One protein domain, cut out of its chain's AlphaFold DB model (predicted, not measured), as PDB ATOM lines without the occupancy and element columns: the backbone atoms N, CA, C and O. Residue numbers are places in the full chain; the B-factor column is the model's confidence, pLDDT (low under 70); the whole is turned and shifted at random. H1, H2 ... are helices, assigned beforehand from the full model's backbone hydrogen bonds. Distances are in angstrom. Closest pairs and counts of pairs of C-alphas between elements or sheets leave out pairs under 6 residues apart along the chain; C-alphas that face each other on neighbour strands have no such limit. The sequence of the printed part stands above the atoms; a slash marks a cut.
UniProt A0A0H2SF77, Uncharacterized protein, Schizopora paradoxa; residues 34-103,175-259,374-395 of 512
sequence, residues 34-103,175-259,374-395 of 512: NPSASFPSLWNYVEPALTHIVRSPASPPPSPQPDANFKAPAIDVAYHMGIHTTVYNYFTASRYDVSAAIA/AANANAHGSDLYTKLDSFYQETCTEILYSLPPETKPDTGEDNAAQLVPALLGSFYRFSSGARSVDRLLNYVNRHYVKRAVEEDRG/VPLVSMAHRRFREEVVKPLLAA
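What this domain is: This is residues 34 to 103, 175 to 259 and 374 to 395 of the 512 residues of an uncharacterized protein of Schizopora paradoxa (UniProt A0A0H2SF77). Three helices, H4, H5 and H7, run lengthwise as an up-and-down bundle, each against the one before it, with H1 packed along one side. The long H2 and short H6 gather at one end, near where H5 ends; the link 204 to 216 makes the other. The 177 printed residues hold seven named helices, H1 to H7 in order, and no named strand: all helix. The whole is elongated, spanning 71 by 37 by 28 A, and only just loose, close to compact, with a radius of gyration of the C-alphas of 19.1 A.

How they stand to each other: H1, residues 39 to 54, and H2, residues 77 to 103, form a helical hairpin at a shallow tilt of 28 degrees, with closest C-alphas Val 46 and Ile 83, 6.4 A. H3, residues 175 to 178, touches H2 (C-alphas of Ala 178 and Val 98, 6.5 A). H4, residues 183 to 203, touches H1 (Leu 185 and Phe 39, 7.5 A). H5, residues 217 to 241, touches H1 with residues 230 to 238 alone (Gly 234 and Val 54, 4.3 A). H6, residues 243 to 255, only just touches H2, with 3 pairs within 8 A. H7, residues 376 to 393, touches H4 (Val 388 and Leu 201, 5.3 A) and, opposite ways at 16 degrees, a shallow tilt, H5 (Val 377 and Ala 235, 5.5 A). Every O i to N i+4 pair is within hydrogen-bond range in H4, against 10 of 12 in H1, 18 of 23 in H2, 19 of 21 in H5, 6 of 9 in H6 and 12 of 14 in H7; H3 is too short for one.

Where its parts are: H1 begins at C-alpha 39 (224.818, 243.958, 276.975); H7 ends at C-alpha 393 (192.726, 257.760, 265.911). H2 measures 39.7 A, H5 36.7 A.

The domain as a whole: The C-alphas of Ala 103 and Thr 212, the farthest apart, are 71.7 A apart. Residues 104 to 174 and 260 to 373 are not printed; the gaps are 14.3 A and 6.2 A. The links H1 to H2 and H4 to H5 are long. Confidence is under 70 at residues 61 to 68, 97 to 99, 101 and 175 to 180.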
ATOM      1  N   ASN A  34     228.638 236.579 284.918       93.25
ATOM      2  CA  ASN A  34     228.334 237.918 285.421       93.25
ATOM      3  C   ASN A  34     227.359 238.651 284.466       93.25
ATOM      4  O   ASN A  34     227.753 238.940 283.331       93.25
ATOM      5  N   PRO A  35     226.141 239.039 284.902       95.94
ATOM      6  CA  PRO A  35     225.194 239.745 284.042       95.94
ATOM      7  C   PRO A  35     225.721 241.086 283.520       95.94
ATOM      8  O   PRO A  35     225.340 241.507 282.438       95.94
ATOM      9  N   SER A  36     226.629 241.758 284.240       95.19
ATOM     10  CA  SER A  36     227.176 243.049 283.801       95.19
ATOM     11  C   SER A  36     228.336 242.940 282.801       95.19
ATOM     12  O   SER A  36     228.917 243.967 282.460       95.19
ATOM     13  N   ALA A  37     228.729 241.732 282.378       93.69
ATOM     14  CA  ALA A  37     229.893 241.525 281.510       93.69
ATOM     15  C   ALA A  37     229.641 241.886 280.036       93.69
ATOM     16  O   ALA A  37     230.583 242.162 279.300       93.69
ATOM     17  N   SER A  38     228.384 241.869 279.586       93.12
ATOM     18  CA  SER A  38     228.008 242.253 278.223       93.12
ATOM     19  C   SER A  38     226.559 242.733 278.176       93.12
ATOM     20  O   SER A  38     225.757 242.369 279.039       93.12
ATOM     21  N   PHE A  39     226.199 243.510 277.151       94.56
ATOM     22  CA  PHE A  39     224.818 243.958 276.975       94.56
ATOM     23  C   PHE A  39     223.808 242.790 276.844       94.56
ATOM     24  O   PHE A  39     222.814 242.808 277.569       94.56
ATOM     25  N   PRO A  40     224.051 241.732 276.035       95.81
ATOM     26  CA  PRO A  40     223.167 240.563 276.000       95.81
ATOM     27  C   PRO A  40     223.022 239.860 277.358       95.81
ATOM     28  O   PRO A  40     221.919 239.465 277.728       95.81
ATOM     29  N   SER A  41     224.110 239.737 278.130       95.25
ATOM     30  CA  SER A  41     224.065 239.156 279.483       95.25
ATOM     31  C   SER A  41     223.207 239.990 280.439       95.25
ATOM     32  O   SER A  41     222.452 239.423 281.228       95.25
ATOM     33  N   LEU A  42     223.289 241.322 280.344       96.19
ATOM     34  CA  LEU A  42     222.486 242.232 281.154       96.19
ATOM     35  C   LEU A  42     221.014 242.151 280.754       96.19
ATOM     36  O   LEU A  42     220.153 242.024 281.622       96.19
ATOM     37  N   TRP A  43     220.724 242.208 279.453       97.31
ATOM     38  CA  TRP A  43     219.355 242.181 278.952       97.31
ATOM     39  C   TRP A  43     218.638 240.888 279.349       97.31
ATOM     40  O   TRP A  43     217.579 240.959 279.967       97.31
ATOM     41  N   ASN A  44     219.263 239.727 279.135       96.62
ATOM     42  CA  ASN A  44     218.702 238.425 279.518       96.62
ATOM     43  C   ASN A  44     218.430 238.300 281.032       96.62
ATOM     44  O   ASN A  44     217.578 237.515 281.443       96.62
ATOM     45  N   TYR A  45     219.144 239.058 281.874       97.25
ATOM     46  CA  TYR A  45     218.915 239.098 283.320       97.25
ATOM     47  C   TYR A  45     217.800 240.077 283.736       97.25
ATOM     48  O   TYR A  45     217.132 239.852 284.744       97.25
ATOM     49  N   VAL A  46     217.579 241.153 282.974       98.00
ATOM     50  CA  VAL A  46     216.612 242.220 283.293       98.00
ATOM     51  C   VAL A  46     215.241 241.984 282.640       98.00
ATOM     52  O   VAL A  46     214.213 242.231 283.270       98.00
ATOM     53  N   GLU A  47     215.199 241.470 281.410       97.69
ATOM     54  CA  GLU A  47     213.983 241.253 280.611       97.69
ATOM     55  C   GLU A  47     212.880 240.424 281.304       97.69
ATOM     56  O   GLU A  47     211.714 240.823 281.198       97.69
ATOM     57  N   PRO A  48     213.170 239.346 282.068       97.88
ATOM     58  CA  PRO A  48     212.128 238.601 282.782       97.88
ATOM     59  C   PRO A  48     211.386 239.463 283.815       97.88
ATOM     60  O   PRO A  48     210.156 239.423 283.887       97.88
ATOM     61  N   ALA A  49     212.110 240.310 284.558       97.94
ATOM     62  CA  ALA A  49     211.512 241.254 285.499       97.94
ATOM     63  C   ALA A  49     210.661 242.316 284.789       97.94
ATOM     64  O   ALA A  49     209.557 242.607 285.241       97.94
ATOM     65  N   LEU A  50     211.133 242.873 283.665       98.19
ATOM     66  CA  LEU A  50     210.362 243.848 282.878       98.19
ATOM     67  C   LEU A  50     209.068 243.233 282.334       98.19
ATOM     68  O   LEU A  50     207.997 243.831 282.444       98.19
ATOM     69  N   THR A  51     209.162 242.015 281.802       97.44
ATOM     70  CA  THR A  51     208.023 241.237 281.305       97.44
ATOM     71  C   THR A  51     206.994 241.023 282.413       97.44
ATOM     72  O   THR A  51     205.816 241.319 282.220       97.44
ATOM     73  N   HIS A  52     207.427 240.615 283.610       96.44
ATOM     74  CA  HIS A  52     206.531 240.448 284.758       96.44
ATOM     75  C   HIS A  52     205.904 241.761 285.241       96.44
ATOM     76  O   HIS A  52     204.724 241.800 285.571       96.44
ATOM     77  N   ILE A  53     206.670 242.850 285.268       96.56
ATOM     78  CA  ILE A  53     206.207 244.156 285.757       96.56
ATOM     79  C   ILE A  53     205.190 244.809 284.808       96.56
ATOM     80  O   ILE A  53     204.274 245.486 285.276       96.56
ATOM     81  N   VAL A  54     205.358 244.654 283.489       96.88
ATOM     82  CA  VAL A  54     204.572 245.395 282.481       96.88
ATOM     83  C   VAL A  54     203.523 244.524 281.780       96.88
ATOM     84  O   VAL A  54     202.446 245.030 281.457       96.88
ATOM     85  N   ARG A  55     203.804 243.233 281.540       95.94
ATOM     86  CA  ARG A  55     202.937 242.342 280.743       95.94
ATOM     87  C   ARG A  55     202.069 241.394 281.573       95.94
ATOM     88  O   ARG A  55     200.980 241.050 281.114       95.94
ATOM     89  N   SER A  56     202.491 240.991 282.777       93.56
ATOM     90  CA  SER A  56     201.651 240.144 283.640       93.56
ATOM     91  C   SER A  56     200.312 240.828 283.961       93.56
ATOM     92  O   SER A  56     200.259 242.056 284.102       93.56
ATOM     93  N   PRO A  57     199.214 240.065 284.122       86.62
ATOM     94  CA  PRO A  57     197.956 240.628 284.592       86.62
ATOM     95  C   PRO A  57     198.172 241.276 285.964       86.62
ATOM     96  O   PRO A  57     198.617 240.625 286.913       86.62
ATOM     97  N   ALA A  58     197.873 242.571 286.068       77.81
ATOM     98  CA  ALA A  58     197.813 243.234 287.362       77.81
ATOM     99  C   ALA A  58     196.688 242.606 288.192       77.81
ATOM    100  O   ALA A  58     195.652 242.217 287.646       77.81
ATOM    101  N   SER A  59     196.877 242.546 289.512       73.38
ATOM    102  CA  SER A  59     195.768 242.271 290.422       73.38
ATOM    103  C   SER A  59     194.642 243.273 290.139       73.38
ATOM    104  O   SER A  59     194.953 244.466 290.003       73.38
ATOM    105  N   PRO A  60     193.369 242.843 290.060       70.00
ATOM    106  CA  PRO A  60     192.263 243.784 289.954       70.00
ATOM    107  C   PRO A  60     192.337 244.788 291.117       70.00
ATOM    108  O   PRO A  60     192.800 244.422 292.204       70.00
ATOM    109  N   PRO A  61     191.941 246.055 290.904       69.00
ATOM    110  CA  PRO A  61     191.932 247.031 291.982       69.00
ATOM    111  C   PRO A  61     191.048 246.519 293.137       69.00
ATOM    112  O   PRO A  61     189.988 245.948 292.877       69.00
ATOM    113  N   PRO A  62     191.457 246.705 294.408       64.44
ATOM    114  CA  PRO A  62     190.751 246.146 295.568       64.44
ATOM    115  C   PRO A  62     189.355 246.752 295.796       64.44
ATOM    116  O   PRO A  62     188.599 246.265 296.630       64.44
ATOM    117  N   SER A  63     189.003 247.804 295.059       67.31
ATOM    118  CA  SER A  63     187.652 248.339 294.943       67.31
ATOM    119  C   SER A  63     187.454 248.926 293.537       67.31
ATOM    120  O   SER A  63     188.428 249.358 292.917       67.31
ATOM    121  N   PRO A  64     186.212 249.001 293.021       60.47
ATOM    122  CA  PRO A  64     185.899 249.653 291.745       60.47
ATOM    123  C   PRO A  64     185.934 251.195 291.827       60.47
ATOM    124  O   PRO A  64     185.231 251.872 291.080       60.47
ATOM    125  N   GLN A  65     186.714 251.771 292.750       66.25
ATOM    126  CA  GLN A  65     186.887 253.219 292.823       66.25
ATOM    127  C   GLN A  65     187.752 253.730 291.655       66.25
ATOM    128  O   GLN A  65     188.767 253.108 291.335       66.25
ATOM    129  N   PRO A  66     187.394 254.871 291.032       55.59
ATOM    130  CA  PRO A  66     188.097 255.406 289.859       55.59
ATOM    131  C   PRO A  66     189.531 255.875 290.167       55.59
ATOM    132  O   PRO A  66     190.356 256.006 289.271       55.59
ATOM    133  N   ASP A  67     189.848 256.106 291.438       60.00
ATOM    134  CA  ASP A  67     191.162 256.482 291.960       60.00
ATOM    135  C   ASP A  67     192.008 255.279 292.434       60.00
ATOM    136  O   ASP A  67     193.121 255.453 292.943       60.00
ATOM    137  N   ALA A  68     191.530 254.044 292.232       61.50
ATOM    138  CA  ALA A  68     192.255 252.832 292.594       61.50
ATOM    139  C   ALA A  68     193.511 252.641 291.721       61.50
ATOM    140  O   ALA A  68     193.493 251.991 290.675       61.50
ATOM    141  N   ASN A  69     194.635 253.194 292.188       72.06
ATOM    142  CA  ASN A  69     195.953 253.051 291.577       72.06
ATOM    143  C   ASN A  69     196.282 251.573 291.306       72.06
ATOM    144  O   ASN A  69     196.683 250.838 292.213       72.06
ATOM    145  N   PHE A  70     196.184 251.162 290.037       85.56
ATOM    146  CA  PHE A  70     196.681 249.873 289.566       85.56
ATOM    147  C   PHE A  70     198.121 249.699 290.044       85.56
ATOM    148  O   PHE A  70     198.992 250.505 289.717       85.56
ATOM    149  N   LYS A  71     198.387 248.658 290.833       90.19
ATOM    150  CA  LYS A  71     199.727 248.367 291.343       90.19
ATOM    151  C   LYS A  71     200.402 247.370 290.409       90.19
ATOM    152  O   LYS A  71     199.889 246.272 290.209       90.19
ATOM    153  N   ALA A  72     201.546 247.751 289.845       92.69
ATOM    154  CA  ALA A  72     202.356 246.838 289.047       92.69
ATOM    155  C   ALA A  72     202.731 245.580 289.866       92.69
ATOM    156  O   ALA A  72     203.025 245.713 291.062       92.69
ATOM    157  N   PRO A  73     202.755 244.385 289.247       94.00
ATOM    158  CA  PRO A  73     203.246 243.164 289.875       94.00
ATOM    159  C   PRO A  73     204.628 243.364 290.506       94.00
ATOM    160  O   PRO A  73     205.531 243.951 289.906       94.00
ATOM    161  N   ALA A  74     204.788 242.891 291.741       94.75
ATOM    162  CA  ALA A  74     206.046 243.019 292.462       94.75
ATOM    163  C   ALA A  74     207.074 241.985 291.973       94.75
ATOM    164  O   ALA A  74     206.735 240.836 291.676       94.75
ATOM    165  N   ILE A  75     208.342 242.390 291.960       96.75
ATOM    166  CA  ILE A  75     209.495 241.483 291.934       96.75
ATOM    167  C   ILE A  75     210.060 241.359 293.349       96.75
ATOM    168  O   ILE A  75     209.828 242.229 294.192       96.75
ATOM    169  N   ASP A  76     210.789 240.281 293.616       97.12
ATOM    170  CA  ASP A  76     211.482 240.102 294.886       97.12
ATOM    171  C   ASP A  76     212.533 241.206 295.133       97.12
ATOM    172  O   ASP A  76     213.164 241.723 294.205       97.12
ATOM    173  N   VAL A  77     212.742 241.560 296.405       96.44
ATOM    174  CA  VAL A  77     213.649 242.648 296.802       96.44
ATOM    175  C   VAL A  77     215.103 242.322 296.449       96.44
ATOM    176  O   VAL A  77     215.836 243.216 296.022       96.44
ATOM    177  N   ALA A  78     215.531 241.057 296.553       96.69
ATOM    178  CA  ALA A  78     216.878 240.669 296.144       96.69
ATOM    179  C   ALA A  78     217.049 240.757 294.619       96.69
ATOM    180  O   ALA A  78     218.113 241.173 294.160       96.69
ATOM    181  N   TYR A  79     216.006 240.461 293.832       97.56
ATOM    182  CA  TYR A  79     216.047 240.643 292.375       97.56
ATOM    183  C   TYR A  79     216.109 242.130 291.992       97.56
ATOM    184  O   TYR A  79     216.955 242.523 291.192       97.56
ATOM    185  N   HIS A  80     215.297 242.984 292.627       97.62
ATOM    186  CA  HIS A  80     215.347 244.440 292.438       97.62
ATOM    187  C   HIS A  80     216.757 245.004 292.699       97.62
ATOM    188  O   HIS A  80     217.305 245.751 291.885       97.62
ATOM    189  N   MET A  81     217.371 244.624 293.826       96.94
ATOM    190  CA  MET A  81     218.733 245.052 294.169       96.94
ATOM    191  C   MET A  81     219.797 244.445 293.243       96.94
ATOM    192  O   MET A  81     220.772 245.125 292.913       96.94
ATOM    193  N   GLY A  82     219.594 243.207 292.781       97.12
ATOM    194  CA  GLY A  82     220.418 242.557 291.764       97.12
ATOM    195  C   GLY A  82     220.445 243.357 290.463       97.12
ATOM    196  O   GLY A  82     221.520 243.762 290.031       97.12
ATOM    197  N   ILE A  83     219.273 243.688 289.910       97.88
ATOM    198  CA  ILE A  83     219.126 244.491 288.684       97.88
ATOM    199  C   ILE A  83     219.796 245.861 288.827       97.88
ATOM    200  O   ILE A  83     220.585 246.251 287.964       97.88
ATOM    201  N   HIS A  84     219.546 246.582 289.925       97.31
ATOM    202  CA  HIS A  84     220.189 247.880 290.157       97.31
ATOM    203  C   HIS A  84     221.724 247.757 290.174       97.31
ATOM    204  O   HIS A  84     222.428 248.576 289.581       97.31
ATOM    205  N   THR A  85     222.252 246.711 290.815       97.25
ATOM    206  CA  THR A  85     223.698 246.460 290.909       97.25
ATOM    207  C   THR A  85     224.302 246.073 289.558       97.25
ATOM    208  O   THR A  85     225.356 246.591 289.194       97.25
ATOM    209  N   THR A  86     223.644 245.217 288.772       97.12
ATOM    210  CA  THR A  86     224.155 244.795 287.457       97.12
ATOM    211  C   THR A  86     224.099 245.922 286.429       97.12
ATOM    212  O   THR A  86     225.040 246.066 285.653       97.12
ATOM    213  N   VAL A  87     223.062 246.770 286.457       96.94
ATOM    214  CA  VAL A  87     222.969 247.976 285.612       96.94
ATOM    215  C   VAL A  87     224.039 249.002 286.004       96.94
ATOM    216  O   VAL A  87     224.726 249.528 285.129       96.94
ATOM    217  N   TYR A  88     224.252 249.245 287.304       96.31
ATOM    218  CA  TYR A  88     225.348 250.097 287.785       96.31
ATOM    219  C   TYR A  88     226.723 249.575 287.333       96.31
ATOM    220  O   TYR A  88     227.532 250.332 286.789       96.31
ATOM    221  N   ASN A  89     226.981 248.276 287.516       95.62
ATOM    222  CA  ASN A  89     228.233 247.641 287.109       95.62
ATOM    223  C   ASN A  89     228.433 247.719 285.590       95.62
ATOM    224  O   ASN A  89     229.542 247.984 285.146       95.62
ATOM    225  N   TYR A  90     227.371 247.564 284.795       95.19
ATOM    226  CA  TYR A  90     227.442 247.691 283.338       95.19
ATOM    227  C   TYR A  90     227.879 249.105 282.914       95.19
ATOM    228  O   TYR A  90     228.869 249.274 282.210       95.19
ATOM    229  N   PHE A  91     227.219 250.141 283.443       93.94
ATOM    230  CA  PHE A  91     227.540 251.546 283.155       93.94
ATOM    231  C   PHE A  91     228.919 252.011 283.661       93.94
ATOM    232  O   PHE A  91     229.404 253.070 283.244       93.94
ATOM    233  N   THR A  92     229.528 251.280 284.599       92.12
ATOM    234  CA  THR A  92     230.831 251.625 285.186       92.12
ATOM    235  C   THR A  92     231.977 250.810 284.601       92.12
ATOM    236  O   THR A  92     233.009 251.407 284.303       92.12
ATOM    237  N   ALA A  93     231.796 249.507 284.351       89.25
ATOM    238  CA  ALA A  93     232.783 248.641 283.703       89.25
ATOM    239  C   ALA A  93     233.254 249.231 282.366       89.25
ATOM    240  O   ALA A  93     234.450 249.437 282.162       89.25
ATOM    241  N   SER A  94     232.311 249.653 281.520       75.62
ATOM    242  CA  SER A  94     232.615 250.188 280.191       75.62
ATOM    243  C   SER A  94     233.452 251.478 280.181       75.62
ATOM    244  O   SER A  94     234.066 251.810 279.169       75.62
ATOM    245  N   ARG A  95     233.537 252.214 281.301       76.06
ATOM    246  CA  ARG A  95     234.425 253.390 281.409       76.06
ATOM    247  C   ARG A  95     235.902 252.995 281.464       76.06
ATOM    248  O   ARG A  95     236.767 253.764 281.038       76.06
ATOM    249  N   TYR A  96     236.191 251.807 281.992       74.44
ATOM    250  CA  TYR A  96     237.548 251.290 282.110       74.44
ATOM    251  C   TYR A  96     238.044 250.708 280.786       74.44
ATOM    252  O   TYR A  96     239.195 250.955 280.441       74.44
ATOM    253  N   ASP A  97     237.178 250.061 279.998       67.31
ATOM    254  CA  ASP A  97     237.545 249.524 278.678       67.31
ATOM    255  C   ASP A  97     238.009 250.626 277.716       67.31
ATOM    256  O   ASP A  97     239.053 250.492 277.077       67.31
ATOM    257  N   VAL A  98     237.304 251.764 277.669       66.88
ATOM    258  CA  VAL A  98     237.726 252.930 276.870       66.88
ATOM    259  C   VAL A  98     239.070 253.477 277.361       66.88
ATOM    260  O   VAL A  98     239.943 253.796 276.556       66.88
ATOM    261  N   SER A  99     239.277 253.543 278.679       68.06
ATOM    262  CA  SER A  99     240.532 254.032 279.268       68.06
ATOM    263  C   SER A  99     241.713 253.099 278.961       68.06
ATOM    264  O   SER A  99     242.797 253.567 278.611       68.06
ATOM    265  N   ALA A 100     241.497 251.782 279.031       70.62
ATOM    266  CA  ALA A 100     242.489 250.765 278.695       70.62
ATOM    267  C   ALA A 100     242.808 250.746 277.190       70.62
ATOM    268  O   ALA A 100     243.977 250.664 276.823       70.62
ATOM    269  N   ALA A 101     241.797 250.886 276.325       68.56
ATOM    270  CA  ALA A 101     241.970 250.954 274.873       68.56
ATOM    271  C   ALA A 101     242.752 252.201 274.421       68.56
ATOM    272  O   ALA A 101     243.572 252.122 273.510       68.56
ATOM    273  N   ILE A 102     242.542 253.352 275.072       71.81
ATOM    274  CA  ILE A 102     243.356 254.556 274.829       71.81
ATOM    275  C   ILE A 102     244.808 254.307 275.259       71.81
ATOM    276  O   ILE A 102     245.725 254.604 274.496       71.81
ATOM    277  N   ALA A 103     245.022 253.734 276.449       72.25
ATOM    278  CA  ALA A 103     246.360 253.457 276.975       72.25
ATOM    279  C   ALA A 103     247.139 252.409 276.154       72.25
ATOM    280  O   ALA A 103     248.365 252.470 276.099       72.25
ATOM    281  N   ALA A 175     235.404 259.689 273.041       53.47
ATOM    282  CA  ALA A 175     234.146 260.104 273.657       53.47
ATOM    283  C   ALA A 175     232.917 259.582 272.887       53.47
ATOM    284  O   ALA A 175     231.924 259.213 273.512       53.47
ATOM    285  N   ALA A 176     232.990 259.463 271.553       58.03
ATOM    286  CA  ALA A 176     231.909 258.894 270.745       58.03
ATOM    287  C   ALA A 176     231.615 257.420 271.097       58.03
ATOM    288  O   ALA A 176     230.451 257.057 271.257       58.03
ATOM    289  N   ASN A 177     232.647 256.594 271.310       51.88
ATOM    290  CA  ASN A 177     232.463 255.206 271.758       51.88
ATOM    291  C   ASN A 177     232.044 255.113 273.236       51.88
ATOM    292  O   ASN A 177     231.143 254.343 273.559       51.88
ATOM    293  N   ALA A 178     232.595 255.951 274.124       55.84
ATOM    294  CA  ALA A 178     232.129 256.041 275.514       55.84
ATOM    295  C   ALA A 178     230.644 256.462 275.627       55.84
ATOM    296  O   ALA A 178     229.967 256.159 276.616       55.84
ATOM    297  N   ASN A 179     230.114 257.135 274.602       56.00
ATOM    298  CA  ASN A 179     228.714 257.533 274.511       56.00
ATOM    299  C   ASN A 179     227.746 256.418 274.079       56.00
ATOM    300  O   ASN A 179     226.537 256.604 274.230       56.00
ATOM    301  N   ALA A 180     228.234 255.247 273.655       68.06
ATOM    302  CA  ALA A 180     227.384 254.087 273.379       68.06
ATOM    303  C   ALA A 180     226.757 253.489 274.657       68.06
ATOM    304  O   ALA A 180     225.641 252.967 274.614       68.06
ATOM    305  N   HIS A 181     227.432 253.599 275.807       80.56
ATOM    306  CA  HIS A 181     227.037 252.910 277.040       80.56
ATOM    307  C   HIS A 181     225.771 253.511 277.663       80.56
ATOM    308  O   HIS A 181     225.752 254.664 278.120       80.56
ATOM    309  N   GLY A 182     224.713 252.697 277.669       90.56
ATOM    310  CA  GLY A 182     223.364 253.063 278.083       90.56
ATOM    311  C   GLY A 182     222.432 253.415 276.922       90.56
ATOM    312  O   GLY A 182     221.219 253.357 277.110       90.56
ATOM    313  N   SER A 183     222.957 253.736 275.733       94.31
ATOM    314  CA  SER A 183     222.120 253.984 274.547       94.31
ATOM    315  C   SER A 183     221.520 252.692 273.990       94.31
ATOM    316  O   SER A 183     220.377 252.673 273.539       94.31
ATOM    317  N   ASP A 184     222.272 251.603 274.102       95.38
ATOM    318  CA  ASP A 184     221.887 250.228 273.805       95.38
ATOM    319  C   ASP A 184     220.728 249.753 274.692       95.38
ATOM    320  O   ASP A 184     219.680 249.349 274.181       95.38
ATOM    321  N   LEU A 185     220.862 249.905 276.014       96.38
ATOM    322  CA  LEU A 185     219.805 249.576 276.972       96.38
ATOM    323  C   LEU A 185     218.572 250.462 276.775       96.38
ATOM    324  O   LEU A 185     217.454 249.955 276.791       96.38
ATOM    325  N   TYR A 186     218.758 251.762 276.536       97.50
ATOM    326  CA  TYR A 186     217.657 252.679 276.241       97.50
ATOM    327  C   TYR A 186     216.906 252.282 274.958       97.50
ATOM    328  O   TYR A 186     215.680 252.202 274.964       97.50
ATOM    329  N   THR A 187     217.628 251.956 273.883       96.94
ATOM    330  CA  THR A 187     217.040 251.534 272.599       96.94
ATOM    331  C   THR A 187     216.291 250.211 272.741       96.94
ATOM    332  O   THR A 187     215.179 250.072 272.239       96.94
ATOM    333  N   LYS A 188     216.847 249.242 273.479       97.88
ATOM    334  CA  LYS A 188     216.182 247.954 273.704       97.88
ATOM    335  C   LYS A 188     214.951 248.078 274.612       97.88
ATOM    336  O   LYS A 188     213.971 247.376 274.374       97.88
ATOM    337  N   LEU A 189     214.947 249.004 275.579       98.31
ATOM    338  CA  LEU A 189     213.747 249.372 276.346       98.31
ATOM    339  C   LEU A 189     212.667 250.012 275.458       98.31
ATOM    340  O   LEU A 189     211.493 249.682 275.602       98.31
ATOM    341  N   ASP A 190     213.045 250.891 274.527       98.25
ATOM    342  CA  ASP A 190     212.123 251.501 273.556       98.25
ATOM    343  C   ASP A 190     211.486 250.435 272.638       98.25
ATOM    344  O   ASP A 190     210.269 250.438 272.448       98.25
ATOM    345  N   SER A 191     212.271 249.455 272.161       98.25
ATOM    346  CA  SER A 191     211.754 248.280 271.434       98.25
ATOM    347  C   SER A 191     210.838 247.404 272.298       98.25
ATOM    348  O   SER A 191     209.755 247.030 271.854       98.25
ATOM    349  N   PHE A 192     211.214 247.118 273.549       98.44
ATOM    350  CA  PHE A 192     210.391 246.335 274.478       98.44
ATOM    351  C   PHE A 192     209.031 247.000 274.746       98.44
ATOM    352  O   PHE A 192     207.999 246.320 274.773       98.44
ATOM    353  N   TYR A 193     208.997 248.328 274.913       98.56
ATOM    354  CA  TYR A 193     207.739 249.062 275.041       98.56
ATOM    355  C   TYR A 193     206.941 249.070 273.737       98.56
ATOM    356  O   TYR A 193     205.723 248.920 273.804       98.56
ATOM    357  N   GLN A 194     207.585 249.186 272.571       98.19
ATOM    358  CA  GLN A 194     206.917 249.059 271.272       98.19
ATOM    359  C   GLN A 194     206.220 247.696 271.125       98.19
ATOM    360  O   GLN A 194     205.017 247.653 270.878       98.19
ATOM    361  N   GLU A 195     206.939 246.590 271.335       98.25
ATOM    362  CA  GLU A 195     206.385 245.226 271.299       98.25
ATOM    363  C   GLU A 195     205.198 245.075 272.265       98.25
ATOM    364  O   GLU A 195     204.123 244.619 271.878       98.25
ATOM    365  N   THR A 196     205.359 245.548 273.505       98.12
ATOM    366  CA  THR A 196     204.311 245.484 274.534       98.12
ATOM    367  C   THR A 196     203.067 246.303 274.159       98.12
ATOM    368  O   THR A 196     201.942 245.880 274.418       98.12
ATOM    369  N   CYS A 197     203.234 247.474 273.537       98.19
ATOM    370  CA  CYS A 197     202.108 248.292 273.083       98.19
ATOM    371  C   CYS A 197     201.387 247.657 271.885       98.19
ATOM    372  O   CYS A 197     200.160 247.693 271.822       98.19
ATOM    373  N   THR A 198     202.125 247.011 270.982       97.44
ATOM    374  CA  THR A 198     201.566 246.221 269.877       97.44
ATOM    375  C   THR A 198     200.731 245.041 270.391       97.44
ATOM    376  O   THR A 198     199.602 244.844 269.941       97.44
ATOM    377  N   GLU A 199     201.218 244.304 271.397       97.25
ATOM    378  CA  GLU A 199     200.450 243.247 272.081       97.25
ATOM    379  C   GLU A 199     199.168 243.792 272.734       97.25
ATOM    380  O   GLU A 199     198.104 243.174 272.627       97.25
ATOM    381  N   ILE A 200     199.233 244.978 273.352       96.81
ATOM    382  CA  ILE A 200     198.051 245.666 273.890       96.81
ATOM    383  C   ILE A 200     197.056 246.000 272.772       96.81
ATOM    384  O   ILE A 200     195.881 245.679 272.927       96.81
ATOM    385  N   LEU A 201     197.491 246.582 271.645       96.12
ATOM    386  CA  LEU A 201     196.601 246.919 270.525       96.12
ATOM    387  C   LEU A 201     195.856 245.682 269.998       96.12
ATOM    388  O   LEU A 201     194.646 245.756 269.780       96.12
ATOM    389  N   TYR A 202     196.553 244.555 269.820       95.56
ATOM    390  CA  TYR A 202     195.938 243.296 269.382       95.56
ATOM    391  C   TYR A 202     195.008 242.668 270.431       95.56
ATOM    392  O   TYR A 202     194.111 241.911 270.066       95.56
ATOM    393  N   SER A 203     195.180 243.008 271.710       95.38
ATOM    394  CA  SER A 203     194.314 242.561 272.808       95.38
ATOM    395  C   SER A 203     193.043 243.410 272.981       95.38
ATOM    396  O   SER A 203     192.171 243.039 273.768       95.38
ATOM    397  N   LEU A 204     192.917 244.559 272.301       95.44
ATOM    398  CA  LEU A 204     191.736 245.424 272.420       95.44
ATOM    399  C   LEU A 204     190.537 244.860 271.630       95.44
ATOM    400  O   LEU A 204     190.722 244.456 270.478       95.44
ATOM    401  N   PRO A 205     189.299 244.913 272.176       94.12
ATOM    402  CA  PRO A 205     188.110 244.347 271.534       94.12
ATOM    403  C   PRO A 205     187.952 244.821 270.081       94.12
ATOM    404  O   PRO A 205     187.985 246.039 269.855       94.12
ATOM    405  N   PRO A 206     187.801 243.916 269.091       89.75
ATOM    406  CA  PRO A 206     187.648 244.293 267.686       89.75
ATOM    407  C   PRO A 206     186.414 245.180 267.493       89.75
ATOM    408  O   PRO A 206     185.493 245.156 268.302       89.75
ATOM    409  N   GLU A 207     186.416 245.997 266.438       82.50
ATOM    410  CA  GLU A 207     185.350 246.986 266.213       82.50
ATOM    411  C   GLU A 207     183.979 246.336 266.000       82.50
ATOM    412  O   GLU A 207     183.014 246.733 266.647       82.50
ATOM    413  N   THR A 208     183.928 245.293 265.174       80.00
ATOM    414  CA  THR A 208     182.766 244.418 265.016       80.00
ATOM    415  C   THR A 208     183.089 243.024 265.539       80.00
ATOM    416  O   THR A 208     184.219 242.535 265.407       80.00
ATOM    417  N   LYS A 209     182.093 242.353 266.122       78.44
ATOM    418  CA  LYS A 209     182.170 240.910 266.371       78.44
ATOM    419  C   LYS A 209     182.162 240.156 265.029       78.44
ATOM    420  O   LYS A 209     181.296 240.440 264.200       78.44
ATOM    421  N   PRO A 210     183.092 239.212 264.782       76.31
ATOM    422  CA  PRO A 210     183.190 238.519 263.493       76.31
ATOM    423  C   PRO A 210     182.030 237.543 263.230       76.31
ATOM    424  O   PRO A 210     181.806 237.163 262.086       76.31
ATOM    425  N   ASP A 211     181.320 237.132 264.280       78.44
ATOM    426  CA  ASP A 211     180.229 236.157 264.282       78.44
ATOM    427  C   ASP A 211     178.834 236.805 264.271       78.44
ATOM    428  O   ASP A 211     177.977 236.367 263.507       78.44
ATOM    429  N   THR A 212     178.598 237.857 265.066       79.88
ATOM    430  CA  THR A 212     177.281 238.529 265.130       79.88
ATOM    431  C   THR A 212     177.180 239.800 264.287       79.88
ATOM    432  O   THR A 212     176.074 240.256 264.005       79.88
ATOM    433  N   GLY A 213     178.307 240.403 263.896       78.62
ATOM    434  CA  GLY A 213     178.335 241.718 263.250       78.62
ATOM    435  C   GLY A 213     177.977 242.890 264.175       78.62
ATOM    436  O   GLY A 213     177.878 244.015 263.696       78.62
ATOM    437  N   GLU A 214     177.793 242.656 265.479       81.06
ATOM    438  CA  GLU A 214     177.495 243.707 266.457       81.06
ATOM    439  C   GLU A 214     178.683 244.661 266.646       81.06
ATOM    440  O   GLU A 214     179.841 244.231 266.736       81.06
ATOM    441  N   ASP A 215     178.379 245.956 266.768       77.50
ATOM    442  CA  ASP A 215     179.348 247.008 267.069       77.50
ATOM    443  C   ASP A 215     179.816 246.908 268.532       77.50
ATOM    444  O   ASP A 215     179.164 247.375 269.464       77.50
ATOM    445  N   ASN A 216     181.018 246.375 268.747       85.94
ATOM    446  CA  ASN A 216     181.673 246.300 270.060       85.94
ATOM    447  C   ASN A 216     182.284 247.648 270.504       85.94
ATOM    448  O   ASN A 216     183.054 247.714 271.468       85.94
ATOM    449  N   ALA A 217     181.966 248.739 269.804       86.19
ATOM    450  CA  ALA A 217     182.609 250.041 269.945       86.19
ATOM    451  C   ALA A 217     182.562 250.585 271.389       86.19
ATOM    452  O   ALA A 217     183.559 251.133 271.859       86.19
ATOM    453  N   ALA A 218     181.465 250.370 272.124       87.69
ATOM    454  CA  ALA A 218     181.333 250.799 273.521       87.69
ATOM    455  C   ALA A 218     182.328 250.105 274.480       87.69
ATOM    456  O   ALA A 218     182.781 250.719 275.448       87.69
ATOM    457  N   GLN A 219     182.742 248.862 274.199       91.69
ATOM    458  CA  GLN A 219     183.694 248.114 275.035       91.69
ATOM    459  C   GLN A 219     185.146 248.592 274.876       91.69
ATOM    460  O   GLN A 219     185.979 248.355 275.753       91.69
ATOM    461  N   LEU A 220     185.467 249.286 273.777       94.12
ATOM    462  CA  LEU A 220     186.832 249.727 273.491       94.12
ATOM    463  C   LEU A 220     187.340 250.760 274.507       94.12
ATOM    464  O   LEU A 220     188.516 250.715 274.860       94.12
ATOM    465  N   VAL A 221     186.489 251.678 274.982       94.56
ATOM    466  CA  VAL A 221     186.914 252.748 275.907       94.56
ATOM    467  C   VAL A 221     187.336 252.185 277.277       94.56
ATOM    468  O   VAL A 221     188.482 252.428 277.661       94.56
ATOM    469  N   PRO A 222     186.521 251.370 277.985       93.56
ATOM    470  CA  PRO A 222     186.953 250.732 279.231       93.56
ATOM    471  C   PRO A 222     188.177 249.820 279.056       93.56
ATOM    472  O   PRO A 222     189.097 249.856 279.875       93.56
ATOM    473  N   ALA A 223     188.235 249.040 277.968       94.44
ATOM    474  CA  ALA A 223     189.364 248.149 277.692       94.44
ATOM    475  C   ALA A 223     190.679 248.917 277.447       94.44
ATOM    476  O   ALA A 223     191.738 248.503 277.928       94.44
ATOM    477  N   LEU A 224     190.616 250.052 276.742       95.69
ATOM    478  CA  LEU A 224     191.761 250.933 276.502       95.69
ATOM    479  C   LEU A 224     192.267 251.566 277.804       95.69
ATOM    480  O   LEU A 224     193.475 251.575 278.033       95.69
ATOM    481  N   LEU A 225     191.363 252.044 278.664       94.62
ATOM    482  CA  LEU A 225     191.707 252.635 279.962       94.62
ATOM    483  C   LEU A 225     192.363 251.612 280.897       94.62
ATOM    484  O   LEU A 225     193.477 251.842 281.366       94.62
ATOM    485  N   GLY A 226     191.740 250.446 281.098       93.12
ATOM    486  CA  GLY A 226     192.313 249.376 281.925       93.12
ATOM    487  C   GLY A 226     193.684 248.908 281.419       93.12
ATOM    488  O   GLY A 226     194.614 248.713 282.208       93.12
ATOM    489  N   SER A 227     193.850 248.809 280.095       95.38
ATOM    490  CA  SER A 227     195.141 248.488 279.473       95.38
ATOM    491  C   SER A 227     196.185 249.584 279.700       95.38
ATOM    492  O   SER A 227     197.324 249.274 280.055       95.38
ATOM    493  N   PHE A 228     195.802 250.857 279.544       96.31
ATOM    494  CA  PHE A 228     196.684 251.999 279.776       96.31
ATOM    495  C   PHE A 228     197.174 252.060 281.222       96.31
ATOM    496  O   PHE A 228     198.374 252.217 281.441       96.31
ATOM    497  N   TYR A 229     196.299 251.916 282.221       94.75
ATOM    498  CA  TYR A 229     196.723 252.034 283.618       94.75
ATOM    499  C   TYR A 229     197.612 250.890 284.080       94.75
ATOM    500  O   TYR A 229     198.610 251.143 284.760       94.75
ATOM    501  N   ARG A 230     197.315 249.651 283.661       94.56
ATOM    502  CA  ARG A 230     198.212 248.506 283.876       94.56
ATOM    503  C   ARG A 230     199.599 248.798 283.302       94.56
ATOM    504  O   ARG A 230     200.593 248.717 284.023       94.56
ATOM    505  N   PHE A 231     199.653 249.204 282.034       97.06
ATOM    506  CA  PHE A 231     200.895 249.529 281.333       97.06
ATOM    507  C   PHE A 231     201.659 250.697 281.984       97.06
ATOM    508  O   PHE A 231     202.850 250.584 282.257       97.06
ATOM    509  N   SER A 232     200.970 251.796 282.296       96.62
ATOM    510  CA  SER A 232     201.533 253.011 282.898       96.62
ATOM    511  C   SER A 232     202.066 252.768 284.315       96.62
ATOM    512  O   SER A 232     203.121 253.289 284.682       96.62
ATOM    513  N   SER A 233     201.394 251.925 285.107       95.31
ATOM    514  CA  SER A 233     201.899 251.491 286.414       95.31
ATOM    515  C   SER A 233     203.159 250.634 286.280       95.31
ATOM    516  O   SER A 233     204.152 250.885 286.966       95.31
ATOM    517  N   GLY A 234     203.156 249.685 285.334       96.75
ATOM    518  CA  GLY A 234     204.337 248.908 284.962       96.75
ATOM    519  C   GLY A 234     205.512 249.813 284.580       96.75
ATOM    520  O   GLY A 234     206.577 249.723 285.187       96.75
ATOM    521  N   ALA A 235     205.299 250.763 283.665       97.75
ATOM    522  CA  ALA A 235     206.307 251.729 283.224       97.75
ATOM    523  C   ALA A 235     206.881 252.573 284.381       97.75
ATOM    524  O   ALA A 235     208.097 252.705 284.494       97.75
ATOM    525  N   ARG A 236     206.043 253.072 285.303       97.25
ATOM    526  CA  ARG A 236     206.493 253.773 286.531       97.25
ATOM    527  C   ARG A 236     207.269 252.867 287.498       97.25
ATOM    528  O   ARG A 236     208.055 253.342 288.317       97.25
ATOM    529  N   SER A 237     207.037 251.559 287.461       97.06
ATOM    530  CA  SER A 237     207.809 250.590 288.241       97.06
ATOM    531  C   SER A 237     209.174 250.314 287.600       97.06
ATOM    532  O   SER A 237     210.188 250.366 288.294       97.06
ATOM    533  N   VAL A 238     209.217 250.145 286.273       98.25
ATOM    534  CA  VAL A 238     210.461 250.030 285.489       98.25
ATOM    535  C   VAL A 238     211.325 251.286 285.613       98.25
ATOM    536  O   VAL A 238     212.531 251.174 285.799       98.25
ATOM    537  N   ASP A 239     210.729 252.477 285.572       97.88
ATOM    538  CA  ASP A 239     211.448 253.746 285.727       97.88
ATOM    539  C   ASP A 239     212.175 253.847 287.076       97.88
ATOM    540  O   ASP A 239     213.348 254.205 287.120       97.88
ATOM    541  N   ARG A 240     211.530 253.420 288.171       97.75
ATOM    542  CA  ARG A 240     212.165 253.351 289.499       97.75
ATOM    543  C   ARG A 240     213.287 252.312 289.546       97.75
ATOM    544  O   ARG A 240     214.362 252.616 290.059       97.75
ATOM    545  N   LEU A 241     213.054 251.125 288.980       98.06
ATOM    546  CA  LEU A 241     214.030 250.031 288.893       98.06
ATOM    547  C   LEU A 241     215.280 250.427 288.084       98.06
ATOM    548  O   LEU A 241     216.400 250.070 288.449       98.06
ATOM    549  N   LEU A 242     215.092 251.187 287.003       97.88
ATOM    550  CA  LEU A 242     216.126 251.580 286.042       97.88
ATOM    551  C   LEU A 242     216.458 253.082 286.086       97.88
ATOM    552  O   LEU A 242     217.053 253.611 285.148       97.88
ATOM    553  N   ASN A 243     216.166 253.773 287.194       97.75
ATOM    554  CA  ASN A 243     216.384 255.221 287.349       97.75
ATOM    555  C   ASN A 243     217.859 255.637 287.139       97.75
ATOM    556  O   ASN A 243     218.174 256.781 286.810       97.75
ATOM    557  N   TYR A 244     218.796 254.694 287.271       96.94
ATOM    558  CA  TYR A 244     220.196 254.905 286.907       96.94
ATOM    559  C   TYR A 244     220.369 255.324 285.430       96.94
ATOM    560  O   TYR A 244     221.172 256.208 285.127       96.94
ATOM    561  N   VAL A 245     219.555 254.773 284.519       97.31
ATOM    562  CA  VAL A 245     219.522 255.139 283.091       97.31
ATOM    563  C   VAL A 245     219.066 256.589 282.914       97.31
ATOM    564  O   VAL A 245     219.723 257.344 282.196       97.31
ATOM    565  N   ASN A 246     218.021 257.027 283.628       97.44
ATOM    566  CA  ASN A 246     217.587 258.430 283.610       97.44
ATOM    567  C   ASN A 246     218.724 259.369 284.053       97.44
ATOM    568  O   ASN A 246     219.057 260.343 283.376       97.44
ATOM    569  N   ARG A 247     219.371 259.045 285.179       96.69
ATOM    570  CA  ARG A 247     220.398 259.893 285.803       96.69
ATOM    571  C   ARG A 247     221.712 259.981 285.022       96.69
ATOM    572  O   ARG A 247     222.378 261.010 285.120       96.69
ATOM    573  N   HIS A 248     222.099 258.935 284.286       95.62
ATOM    574  CA  HIS A 248     223.430 258.832 283.663       95.62
ATOM    575  C   HIS A 248     223.437 258.722 282.132       95.62
ATOM    576  O   HIS A 248     224.459 259.037 281.511       95.62
ATOM    577  N   TYR A 249     222.336 258.291 281.513       95.81
ATOM    578  CA  TYR A 249     222.164 258.315 280.060       95.81
ATOM    579  C   TYR A 249     221.231 259.449 279.627       95.81
ATOM    580  O   TYR A 249     221.696 260.356 278.943       95.81
ATOM    581  N   VAL A 250     219.965 259.457 280.068       96.88
ATOM    582  CA  VAL A 250     218.961 260.440 279.605       96.88
ATOM    583  C   VAL A 250     219.407 261.867 279.912       96.88
ATOM    584  O   VAL A 250     219.471 262.682 278.998       96.88
ATOM    585  N   LYS A 251     219.815 262.159 281.157       96.31
ATOM    586  CA  LYS A 251     220.333 263.485 281.532       96.31
ATOM    587  C   LYS A 251     221.475 263.951 280.613       96.31
ATOM    588  O   LYS A 251     221.432 265.069 280.114       96.31
ATOM    589  N   ARG A 252     222.458 263.080 280.358       94.69
ATOM    590  CA  ARG A 252     223.612 263.375 279.489       94.69
ATOM    591  C   ARG A 252     223.169 263.624 278.047       94.69
ATOM    592  O   ARG A 252     223.617 264.571 277.424       94.69
ATOM    593  N   ALA A 253     222.261 262.802 277.529       95.06
ATOM    594  CA  ALA A 253     221.727 262.951 276.181       95.06
ATOM    595  C   ALA A 253     220.945 264.267 276.009       95.06
ATOM    596  O   ALA A 253     221.048 264.901 274.965       95.06
ATOM    597  N   VAL A 254     220.210 264.711 277.036       95.38
ATOM    598  CA  VAL A 254     219.554 266.029 277.057       95.38
ATOM    599  C   VAL A 254     220.589 267.163 277.063       95.38
ATOM    600  O   VAL A 254     220.437 268.116 276.305       95.38
ATOM    601  N   GLU A 255     221.666 267.046 277.850       94.00
ATOM    602  CA  GLU A 255     222.798 267.995 277.847       94.00
ATOM    603  C   GLU A 255     223.553 268.022 276.495       94.00
ATOM    604  O   GLU A 255     224.089 269.058 276.109       94.00
ATOM    605  N   GLU A 256     223.545 266.915 275.746       94.00
ATOM    606  CA  GLU A 256     224.098 266.755 274.387       94.00
ATOM    607  C   GLU A 256     223.121 267.140 273.253       94.00
ATOM    608  O   GLU A 256     223.314 266.744 272.104       94.00
ATOM    609  N   ASP A 257     222.063 267.895 273.555       95.06
ATOM    610  CA  ASP A 257     221.051 268.356 272.592       95.06
ATOM    611  C   ASP A 257     220.216 267.249 271.910       95.06
ATOM    612  O   ASP A 257     219.707 267.402 270.797       95.06
ATOM    613  N   ARG A 258     220.039 266.108 272.589       96.25
ATOM    614  CA  ARG A 258     219.187 264.984 272.144       96.25
ATOM    615  C   ARG A 258     217.854 264.896 272.901       96.25
ATOM    616  O   ARG A 258     217.128 263.917 272.738       96.25
ATOM    617  N   GLY A 259     217.540 265.900 273.723       96.31
ATOM    618  CA  GLY A 259     216.292 266.004 274.487       96.31
ATOM    619  C   GLY A 259     215.052 266.296 273.632       96.31
ATOM    620  O   GLY A 259     215.139 266.485 272.418       96.31
ATOM    621  N   VAL A 374     214.214 260.881 276.128       98.31
ATOM    622  CA  VAL A 374     213.269 261.328 277.163       98.31
ATOM    623  C   VAL A 374     213.334 260.376 278.370       98.31
ATOM    624  O   VAL A 374     213.910 259.293 278.250       98.31
ATOM    625  N   PRO A 375     212.788 260.732 279.546       98.50
ATOM    626  CA  PRO A 375     212.671 259.820 280.686       98.50
ATOM    627  C   PRO A 375     211.934 258.519 280.336       98.50
ATOM    628  O   PRO A 375     211.062 258.501 279.464       98.50
ATOM    629  N   LEU A 376     212.251 257.419 281.032       98.50
ATOM    630  CA  LEU A 376     211.726 256.088 280.685       98.50
ATOM    631  C   LEU A 376     210.189 255.993 280.750       98.50
ATOM    632  O   LEU A 376     209.599 255.314 279.908       98.50
ATOM    633  N   VAL A 377     209.527 256.684 281.692       98.25
ATOM    634  CA  VAL A 377     208.047 256.770 281.720       98.25
ATOM    635  C   VAL A 377     207.511 257.462 280.466       98.25
ATOM    636  O   VAL A 377     206.636 256.918 279.792       98.25
ATOM    637  N   SER A 378     208.064 258.626 280.119       98.38
ATOM    638  CA  SER A 378     207.655 259.415 278.954       98.38
ATOM    639  C   SER A 378     207.895 258.650 277.644       98.38
ATOM    640  O   SER A 378     207.064 258.694 276.740       98.38
ATOM    641  N   MET A 379     208.973 257.856 277.562       98.62
ATOM    642  CA  MET A 379     209.242 256.930 276.452       98.62
ATOM    643  C   MET A 379     208.171 255.833 276.332       98.62
ATOM    644  O   MET A 379     207.688 255.561 275.233       98.62
ATOM    645  N   ALA A 380     207.758 255.229 277.450       98.62
ATOM    646  CA  ALA A 380     206.692 254.230 277.459       98.62
ATOM    647  C   ALA A 380     205.349 254.834 277.008       98.62
ATOM    648  O   ALA A 380     204.659 254.267 276.161       98.62
ATOM    649  N   HIS A 381     204.993 256.019 277.517       98.50
ATOM    650  CA  HIS A 381     203.780 256.745 277.114       98.50
ATOM    651  C   HIS A 381     203.814 257.177 275.643       98.50
ATOM    652  O   HIS A 381     202.806 257.032 274.950       98.50
ATOM    653  N   ARG A 382     204.979 257.597 275.131       98.44
ATOM    654  CA  ARG A 382     205.215 257.841 273.699       98.44
ATOM    655  C   ARG A 382     204.933 256.592 272.867       98.44
ATOM    656  O   ARG A 382     204.224 256.688 271.869       98.44
ATOM    657  N   ARG A 383     205.414 255.413 273.276       98.38
ATOM    658  CA  ARG A 383     205.124 254.148 272.572       98.38
ATOM    659  C   ARG A 383     203.652 253.750 272.646       98.38
ATOM    660  O   ARG A 383     203.090 253.375 271.624       98.38
ATOM    661  N   PHE A 384     202.980 253.962 273.775       98.56
ATOM    662  CA  PHE A 384     201.527 253.773 273.848       98.56
ATOM    663  C   PHE A 384     200.776 254.707 272.878       98.56
ATOM    664  O   PHE A 384     199.811 254.300 272.225       98.56
ATOM    665  N   ARG A 385     201.243 255.953 272.714       98.12
ATOM    666  CA  ARG A 385     200.702 256.879 271.712       98.12
ATOM    667  C   ARG A 385     200.922 256.379 270.284       98.12
ATOM    668  O   ARG A 385     199.966 256.373 269.513       98.12
ATOM    669  N   GLU A 386     202.156 256.018 269.928       97.94
ATOM    670  CA  GLU A 386     202.520 255.588 268.568       97.94
ATOM    671  C   GLU A 386     201.815 254.294 268.158       97.94
ATOM    672  O   GLU A 386     201.190 254.260 267.103       97.94
ATOM    673  N   GLU A 387     201.882 253.256 268.993       98.06
ATOM    674  CA  GLU A 387     201.461 251.905 268.606       98.06
ATOM    675  C   GLU A 387     199.993 251.603 268.967       98.06
ATOM    676  O   GLU A 387     199.402 250.716 268.364       98.06
ATOM    677  N   VAL A 388     199.371 252.322 269.917       97.69
ATOM    678  CA  VAL A 388     197.962 252.087 270.317       97.69
ATOM    679  C   VAL A 388     197.059 253.246 269.906       97.69
ATOM    680  O   VAL A 388     196.109 253.068 269.144       97.69
ATOM    681  N   VAL A 389     197.335 254.460 270.390       97.56
ATOM    682  CA  VAL A 389     196.387 255.579 270.246       97.56
ATOM    683  C   VAL A 389     196.337 256.114 268.814       97.56
ATOM    684  O   VAL A 389     195.243 256.354 268.302       97.56
ATOM    685  N   LYS A 390     197.477 256.265 268.128       95.94
ATOM    686  CA  LYS A 390     197.508 256.737 266.733       95.94
ATOM    687  C   LYS A 390     196.753 255.802 265.773       95.94
ATOM    688  O   LYS A 390     195.922 256.332 265.039       95.94
ATOM    689  N   PRO A 391     196.927 254.464 265.785       96.00
ATOM    690  CA  PRO A 391     196.112 253.554 264.974       96.00
ATOM    691  C   PRO A 391     194.608 253.645 265.250       96.00
ATOM    692  O   PRO A 391     193.814 253.588 264.315       96.00
ATOM    693  N   LEU A 392     194.195 253.848 266.505       95.06
ATOM    694  CA  LEU A 392     192.777 254.003 266.858       95.06
ATOM    695  C   LEU A 392     192.205 255.388 266.490       95.06
ATOM    696  O   LEU A 392     190.997 255.514 266.264       95.06
ATOM    697  N   LEU A 393     193.053 256.421 266.418       94.44
ATOM    698  CA  LEU A 393     192.726 257.760 265.911       94.44
ATOM    699  C   LEU A 393     192.820 257.877 264.383       94.44
ATOM    700  O   LEU A 393     192.230 258.797 263.812       94.44
ATOM    701  N   ALA A 394     193.530 256.969 263.713       92.69
ATOM    702  CA  ALA A 394     193.597 256.915 262.263       92.69
ATOM    703  C   ALA A 394     192.215 256.599 261.671       92.69
ATOM    704  O   ALA A 394     191.394 255.891 262.259       92.69
ATOM    705  N   ALA A 395     191.941 257.152 260.490       80.25
ATOM    706  CA  ALA A 395     190.680 256.900 259.816       80.25
ATOM    707  C   ALA A 395     190.683 255.505 259.177       80.25
ATOM    708  O   ALA A 395     191.521 255.233 258.315       80.25
TER     709      ALA A 395